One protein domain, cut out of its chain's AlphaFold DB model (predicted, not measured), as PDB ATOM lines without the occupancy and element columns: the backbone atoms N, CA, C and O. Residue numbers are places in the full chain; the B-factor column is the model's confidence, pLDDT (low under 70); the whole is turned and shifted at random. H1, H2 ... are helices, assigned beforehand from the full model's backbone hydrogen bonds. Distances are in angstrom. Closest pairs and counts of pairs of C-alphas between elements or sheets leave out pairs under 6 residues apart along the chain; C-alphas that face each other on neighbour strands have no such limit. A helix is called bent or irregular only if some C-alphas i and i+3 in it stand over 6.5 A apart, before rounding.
ATOM      1  N   ALA A   2     -78.803 114.011 -10.148       86.75
ATOM      2  CA  ALA A   2     -78.983 113.174  -8.950       86.75
ATOM      3  C   ALA A   2     -80.209 113.561  -8.096       86.75
ATOM      4  O   ALA A   2     -81.016 112.698  -7.788       86.75
ATOM      5  N   GLU A   3     -80.401 114.855  -7.811       87.94
ATOM      6  CA  GLU A   3     -81.565 115.375  -7.065       87.94
ATOM      7  C   GLU A   3     -82.906 114.894  -7.657       87.94
ATOM      8  O   GLU A   3     -83.734 114.342  -6.943       87.94
ATOM      9  N   LYS A   4     -83.075 114.993  -8.984       89.44
ATOM     10  CA  LYS A   4     -84.306 114.607  -9.699       89.44
ATOM     11  C   LYS A   4     -84.653 113.121  -9.562       89.44
ATOM     12  O   LYS A   4     -85.826 112.778  -9.546       89.44
ATOM     13  N   TYR A   5     -83.657 112.238  -9.528       91.25
ATOM     14  CA  TYR A   5     -83.902 110.791  -9.518       91.25
ATOM     15  C   TYR A   5     -83.840 110.194  -8.115       91.25
ATOM     16  O   TYR A   5     -84.621 109.307  -7.808       91.25
ATOM     17  N   LEU A   6     -82.936 110.672  -7.263       92.12
ATOM     18  CA  LEU A   6     -82.677 110.065  -5.957       92.12
ATOM     19  C   LEU A   6     -83.404 110.780  -4.812       92.12
ATOM     20  O   LEU A   6     -83.588 110.182  -3.757       92.12
ATOM     21  N   TYR A   7     -83.819 112.037  -5.003       90.56
ATOM     22  CA  TYR A   7     -84.359 112.880  -3.932       90.56
ATOM     23  C   TYR A   7     -85.728 113.507  -4.231       90.56
ATOM     24  O   TYR A   7     -86.363 114.035  -3.324       90.56
ATOM     25  N   ASP A   8     -86.226 113.462  -5.461       89.31
ATOM     26  CA  ASP A   8     -87.606 113.867  -5.744       89.31
ATOM     27  C   ASP A   8     -88.578 112.786  -5.226       89.31
ATOM     28  O   ASP A   8     -88.411 111.619  -5.591       89.31
ATOM     29  N   PRO A   9     -89.577 113.121  -4.383       86.38
ATOM     30  CA  PRO A   9     -90.568 112.149  -3.912       86.38
ATOM     31  C   PRO A   9     -91.427 111.551  -5.040       86.38
ATOM     32  O   PRO A   9     -91.939 110.450  -4.875       86.38
ATOM     33  N   ASN A  10     -91.553 112.222  -6.190       87.25
ATOM     34  CA  ASN A  10     -92.279 111.717  -7.362       87.25
ATOM     35  C   ASN A  10     -91.386 110.911  -8.321       87.25
ATOM     36  O   ASN A  10     -91.828 110.506  -9.399       87.25
ATOM     37  N   SER A  11     -90.112 110.713  -7.976       88.69
ATOM     38  CA  SER A  11     -89.221 109.857  -8.753       88.69
ATOM     39  C   SER A  11     -89.706 108.401  -8.709       88.69
ATOM     40  O   SER A  11     -90.191 107.953  -7.675       88.69
ATOM     41  N   PRO A  12     -89.517 107.609  -9.780       85.75
ATOM     42  CA  PRO A  12     -89.715 106.160  -9.721       85.75
ATOM     43  C   PRO A  12     -88.609 105.424  -8.942       85.75
ATOM     44  O   PRO A  12     -88.726 104.222  -8.721       85.75
ATOM     45  N   MET A  13     -87.511 106.099  -8.577       89.25
ATOM     46  CA  MET A  13     -86.348 105.486  -7.912       89.25
ATOM     47  C   MET A  13     -85.757 106.357  -6.781       89.25
ATOM     48  O   MET A  13     -84.543 106.590  -6.766       89.25
ATOM     49  N   PRO A  14     -86.569 106.880  -5.843       88.94
ATOM     50  CA  PRO A  14     -86.057 107.695  -4.753       88.94
ATOM     51  C   PRO A  14     -85.168 106.833  -3.847       88.94
ATOM     52  O   PRO A  14     -85.534 105.728  -3.452       88.94
ATOM     53  N   ASN A  15     -83.980 107.337  -3.521       92.62
ATOM     54  CA  ASN A  15     -83.044 106.681  -2.618       92.62
ATOM     55  C   ASN A  15     -82.174 107.744  -1.939       92.62
ATOM     56  O   ASN A  15     -81.161 108.198  -2.481       92.62
ATOM     57  N   GLU A  16     -82.595 108.159  -0.744       94.12
ATOM     58  CA  GLU A  16     -81.931 109.232  -0.004       94.12
ATOM     59  C   GLU A  16     -80.511 108.838   0.436       94.12
ATOM     60  O   GLU A  16     -79.628 109.688   0.450       94.12
ATOM     61  N   GLU A  17     -80.238 107.557   0.700       95.06
ATOM     62  CA  GLU A  17     -78.900 107.084   1.084       95.06
ATOM     63  C   GLU A  17     -77.890 107.214  -0.067       95.06
ATOM     64  O   GLU A  17     -76.764 107.690   0.126       95.06
ATOM     65  N   LEU A  18     -78.303 106.879  -1.294       95.31
ATOM     66  CA  LEU A  18     -77.495 107.137  -2.489       95.31
ATOM     67  C   LEU A  18     -77.348 108.638  -2.754       95.31
ATOM     68  O   LEU A  18     -76.276 109.084  -3.162       95.31
ATOM     69  N   TYR A  19     -78.389 109.431  -2.488       95.94
ATOM     70  CA  TYR A  19     -78.307 110.883  -2.616       95.94
ATOM     71  C   TYR A  19     -77.327 111.503  -1.611       95.94
ATOM     72  O   TYR A  19     -76.519 112.349  -1.992       95.94
ATOM     73  N   ILE A  20     -77.337 111.050  -0.353       96.69
ATOM     74  CA  ILE A  20     -76.371 111.451   0.677       96.69
ATOM     75  C   ILE A  20     -74.958 111.096   0.225       96.69
ATOM     76  O   ILE A  20     -74.090 111.964   0.253       96.69
ATOM     77  N   THR A  21     -74.742 109.867  -0.252       96.44
ATOM     78  CA  THR A  21     -73.432 109.422  -0.755       96.44
ATOM     79  C   THR A  21     -72.947 110.323  -1.894       96.44
ATOM     80  O   THR A  21     -71.826 110.823  -1.863       96.44
ATOM     81  N   PHE A  22     -73.815 110.612  -2.867       95.88
ATOM     82  CA  PHE A  22     -73.510 111.532  -3.962       95.88
ATOM     83  C   PHE A  22     -73.132 112.933  -3.457       95.88
ATOM     84  O   PHE A  22     -72.135 113.505  -3.895       95.88
ATOM     85  N   LEU A  23     -73.907 113.492  -2.524       96.75
ATOM     86  CA  LEU A  23     -73.643 114.811  -1.955       96.75
ATOM     87  C   LEU A  23     -72.333 114.847  -1.157       96.75
ATOM     88  O   LEU A  23     -71.610 115.836  -1.234       96.75
ATOM     89  N   GLU A  24     -71.996 113.790  -0.418       97.06
ATOM     90  CA  GLU A  24     -70.720 113.691   0.300       97.06
ATOM     91  C   GLU A  24     -69.523 113.714  -0.658       97.06
ATOM     92  O   GLU A  24     -68.555 114.435  -0.401       97.06
ATOM     93  N   GLU A  25     -69.608 113.018  -1.793       96.00
ATOM     94  CA  GLU A  25     -68.565 113.050  -2.826       96.00
ATOM     95  C   GLU A  25     -68.456 114.422  -3.508       96.00
ATOM     96  O   GLU A  25     -67.355 114.934  -3.715       96.00
ATOM     97  N   ILE A  26     -69.588 115.085  -3.767       94.81
ATOM     98  CA  ILE A  26     -69.613 116.473  -4.256       94.81
ATOM     99  C   ILE A  26     -68.893 117.416  -3.282       94.81
ATOM    100  O   ILE A  26     -68.097 118.255  -3.708       94.81
ATOM    101  N   MET A  27     -69.109 117.258  -1.975       95.81
ATOM    102  CA  MET A  27     -68.448 118.089  -0.963       95.81
ATOM    103  C   MET A  27     -66.932 117.847  -0.888       95.81
ATOM    104  O   MET A  27     -66.176 118.792  -0.637       95.81
ATOM    105  N   ARG A  28     -66.482 116.608  -1.131       95.31
ATOM    106  CA  ARG A  28     -65.059 116.222  -1.151       95.31
ATOM    107  C   ARG A  28     -64.330 116.647  -2.424       95.31
ATOM    108  O   ARG A  28     -63.115 116.822  -2.388       95.31
ATOM    109  N   SER A  29     -65.050 116.816  -3.530       93.94
ATOM    110  CA  SER A  29     -64.455 117.151  -4.822       93.94
ATOM    111  C   SER A  29     -63.687 118.481  -4.774       93.94
ATOM    112  O   SER A  29     -64.233 119.487  -4.305       93.94
ATOM    113  N   PRO A  30     -62.445 118.534  -5.287       94.31
ATOM    114  CA  PRO A  30     -61.707 119.784  -5.448       94.31
ATOM    115  C   PRO A  30     -62.162 120.585  -6.679       94.31
ATOM    116  O   PRO A  30     -61.661 121.680  -6.899       94.31
ATOM    117  N   LEU A  31     -63.073 120.040  -7.499       93.31
ATOM    118  CA  LEU A  31     -63.522 120.664  -8.750       93.31
ATOM    119  C   LEU A  31     -64.539 121.792  -8.552       93.31
ATOM    120  O   LEU A  31     -64.811 122.507  -9.509       93.31
ATOM    121  N   LEU A  32     -65.126 121.902  -7.358       92.50
ATOM    122  CA  LEU A  32     -66.161 122.880  -7.033       92.50
ATOM    123  C   LEU A  32     -65.623 123.878  -6.016       92.50
ATOM    124  O   LEU A  32     -64.996 123.472  -5.029       92.50
ATOM    125  N   ASP A  33     -65.916 125.154  -6.230       93.44
ATOM    126  CA  ASP A  33     -65.599 126.205  -5.270       93.44
ATOM    127  C   ASP A  33     -66.604 126.258  -4.097       93.44
ATOM    128  O   ASP A  33     -67.594 125.518  -4.037       93.44
ATOM    129  N   ASP A  34     -66.341 127.127  -3.118       91.50
ATOM    130  CA  ASP A  34     -67.182 127.264  -1.921       91.50
ATOM    131  C   ASP A  34     -68.605 127.761  -2.238       91.50
ATOM    132  O   ASP A  34     -69.579 127.372  -1.581       91.50
ATOM    133  N   THR A  35     -68.753 128.591  -3.273       93.19
ATOM    134  CA  THR A  35     -70.059 129.095  -3.714       93.19
ATOM    135  C   THR A  35     -70.872 127.951  -4.308       93.19
ATOM    136  O   THR A  35     -72.022 127.732  -3.923       93.19
ATOM    137  N   GLU A  36     -70.261 127.149  -5.175       93.44
ATOM    138  CA  GLU A  36     -70.883 125.982  -5.799       93.44
ATOM    139  C   GLU A  36     -71.229 124.889  -4.776       93.44
ATOM    140  O   GLU A  36     -72.257 124.216  -4.903       93.44
ATOM    141  N   LYS A  37     -70.432 124.752  -3.708       95.19
ATOM    142  CA  LYS A  37     -70.684 123.818  -2.596       95.19
ATOM    143  C   LYS A  37     -71.793 124.256  -1.646       95.19
ATOM    144  O   LYS A  37     -72.284 123.431  -0.874       95.19
ATOM    145  N   THR A  38     -72.259 125.501  -1.727       95.69
ATOM    146  CA  THR A  38     -73.298 126.021  -0.828       95.69
ATOM    147  C   THR A  38     -74.600 125.218  -0.943       95.69
ATOM    148  O   THR A  38     -75.084 124.679   0.054       95.69
ATOM    149  N   LYS A  39     -75.159 125.059  -2.154       94.06
ATOM    150  CA  LYS A  39     -76.410 124.298  -2.353       94.06
ATOM    151  C   LYS A  39     -76.266 122.815  -1.940       94.06
ATOM    152  O   LYS A  39     -77.112 122.352  -1.168       94.06
ATOM    153  N   PRO A  40     -75.231 122.068  -2.376       95.31
ATOM    154  CA  PRO A  40     -74.991 120.697  -1.920       95.31
ATOM    155  C   PRO A  40     -74.846 120.566  -0.402       95.31
ATOM    156  O   PRO A  40     -75.404 119.638   0.175       95.31
ATOM    157  N   ALA A  41     -74.170 121.508   0.263       96.56
ATOM    158  CA  ALA A  41     -74.016 121.486   1.716       96.56
ATOM    159  C   ALA A  41     -75.365 121.620   2.439       96.56
ATOM    160  O   ALA A  41     -75.643 120.874   3.383       96.56
ATOM    161  N   PHE A  42     -76.235 122.527   1.979       95.25
ATOM    162  CA  PHE A  42     -77.593 122.658   2.514       95.25
ATOM    163  C   PHE A  42     -78.428 121.394   2.277       95.25
ATOM    164  O   PHE A  42     -79.077 120.915   3.210       95.25
ATOM    165  N   ALA A  43     -78.373 120.821   1.071       95.06
ATOM    166  CA  ALA A  43     -79.072 119.579   0.748       95.06
ATOM    167  C   ALA A  43     -78.572 118.399   1.600       95.06
ATOM    168  O   ALA A  43     -79.380 117.641   2.130       95.06
ATOM    169  N   LEU A  44     -77.258 118.288   1.813       97.38
ATOM    170  CA  LEU A  44     -76.652 117.236   2.631       97.38
ATOM    171  C   LEU A  44     -77.073 117.365   4.093       97.38
ATOM    172  O   LEU A  44     -77.424 116.375   4.734       97.38
ATOM    173  N   LYS A  45     -77.079 118.594   4.620       96.62
ATOM    174  CA  LYS A  45     -77.567 118.874   5.973       96.62
ATOM    175  C   LYS A  45     -79.043 118.513   6.123       96.62
ATOM    176  O   LYS A  45     -79.421 118.029   7.184       96.62
ATOM    177  N   ALA A  46     -79.868 118.755   5.104       95.50
ATOM    178  CA  ALA A  46     -81.281 118.387   5.108       95.50
ATOM    179  C   ALA A  46     -81.475 116.861   5.057       95.50
ATOM    180  O   ALA A  46     -82.142 116.319   5.934       95.50
ATOM    181  N   ALA A  47     -80.830 116.171   4.112       95.12
ATOM    182  CA  ALA A  47     -80.944 114.721   3.935       95.12
ATOM    183  C   ALA A  47     -80.442 113.928   5.156       95.12
ATOM    184  O   ALA A  47     -81.001 112.897   5.515       95.12
ATOM    185  N   LYS A  48     -79.430 114.443   5.870       96.69
ATOM    186  CA  LYS A  48     -78.931 113.834   7.116       96.69
ATOM    187  C   LYS A  48     -79.895 113.937   8.305       96.69
ATOM    188  O   LYS A  48     -79.648 113.286   9.320       96.69
ATOM    189  N   LYS A  49     -80.963 114.737   8.232       97.69
ATOM    190  CA  LYS A  49     -81.941 114.835   9.327       97.69
ATOM    191  C   LYS A  49     -82.793 113.575   9.393       97.69
ATOM    192  O   LYS A  49     -83.371 113.158   8.387       97.69
TER     193      LYS A  49
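This is residues 2 to 49 of the 191 residues of the protein "DUF5106 domain-containing protein" of Prevotella sp. MGM1 (UniProt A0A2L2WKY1). Two longer helices, H2 and H3, lie side by side as a helical hairpin and run opposite ways, and a short helix, H1, folds back on H2 near where H2 begins. H2 stands between the other two in contact, touching both H1 and H3, while H1 and H3 stay apart; at the turn from H2 into H3, residues 30 to 35 stick out. The printed part has 48 residues with three named helices, in the order H1, H2, H3, and no named strand; the class is all helix. It is compact, with a radius of gyration of the C-alphas of 10.8 A, and elongated, with spans of 32 by 20 by 15 A.

H1 is residues 2 to 7 and begins with C-alpha 2 at (-78.983, 113.174, -8.950). It is neither bent nor irregular, but only just: C-alphas 4 and 7 are 6.0 A apart. H2 is residues 16 to 28, 18.3 A from first to last C-alpha, and begins with C-alpha 16 at (-81.931, 109.232, -0.004). H3 is residues 34 to 47, 19.5 A long between the same points, and ends with C-alpha 47 at (-80.944, 114.721, 3.935). H3 is only just irregular, with C-alphas 36 and 39 at 6.7 A.

H1 and H2 form a helical hairpin. They touch, and their closest C-alphas, those of Leu 6 and Tyr 19, are 5.6 A apart. Their lines stand at a steep tilt of 42 degrees, and they run opposite ways. H2 and H3 form a second helical hairpin and touch, with 13 pairs of C-alphas within 8 A. Their closest C-alphas are those of Leu 23 and Leu 44, at 6.0 A. They run opposite ways at a shallow tilt of 26 degrees. H1 and H3 are apart. In H1 and H2 every pair of O i and N i+4 is within hydrogen-bond range; in H3 8 of 10 are.

The two C-alphas farthest apart, 31.8 A, are those of Pro 12, in the link from H1 to H2, and Asp 34, the first residue of H3. That link has 8 residues and is short; the link from H2 to H3 has 5 residues and is tight. Residues 30 to 35, of which 34 and 35 belong to H3, stand free. The C-alphas of Ala 2 and Lys 49, first and last of the printed part, are 18.6 A apart. The printed part has no cut. The mean pLDDT of the printed part is 93.4, and no printed residue is under 70.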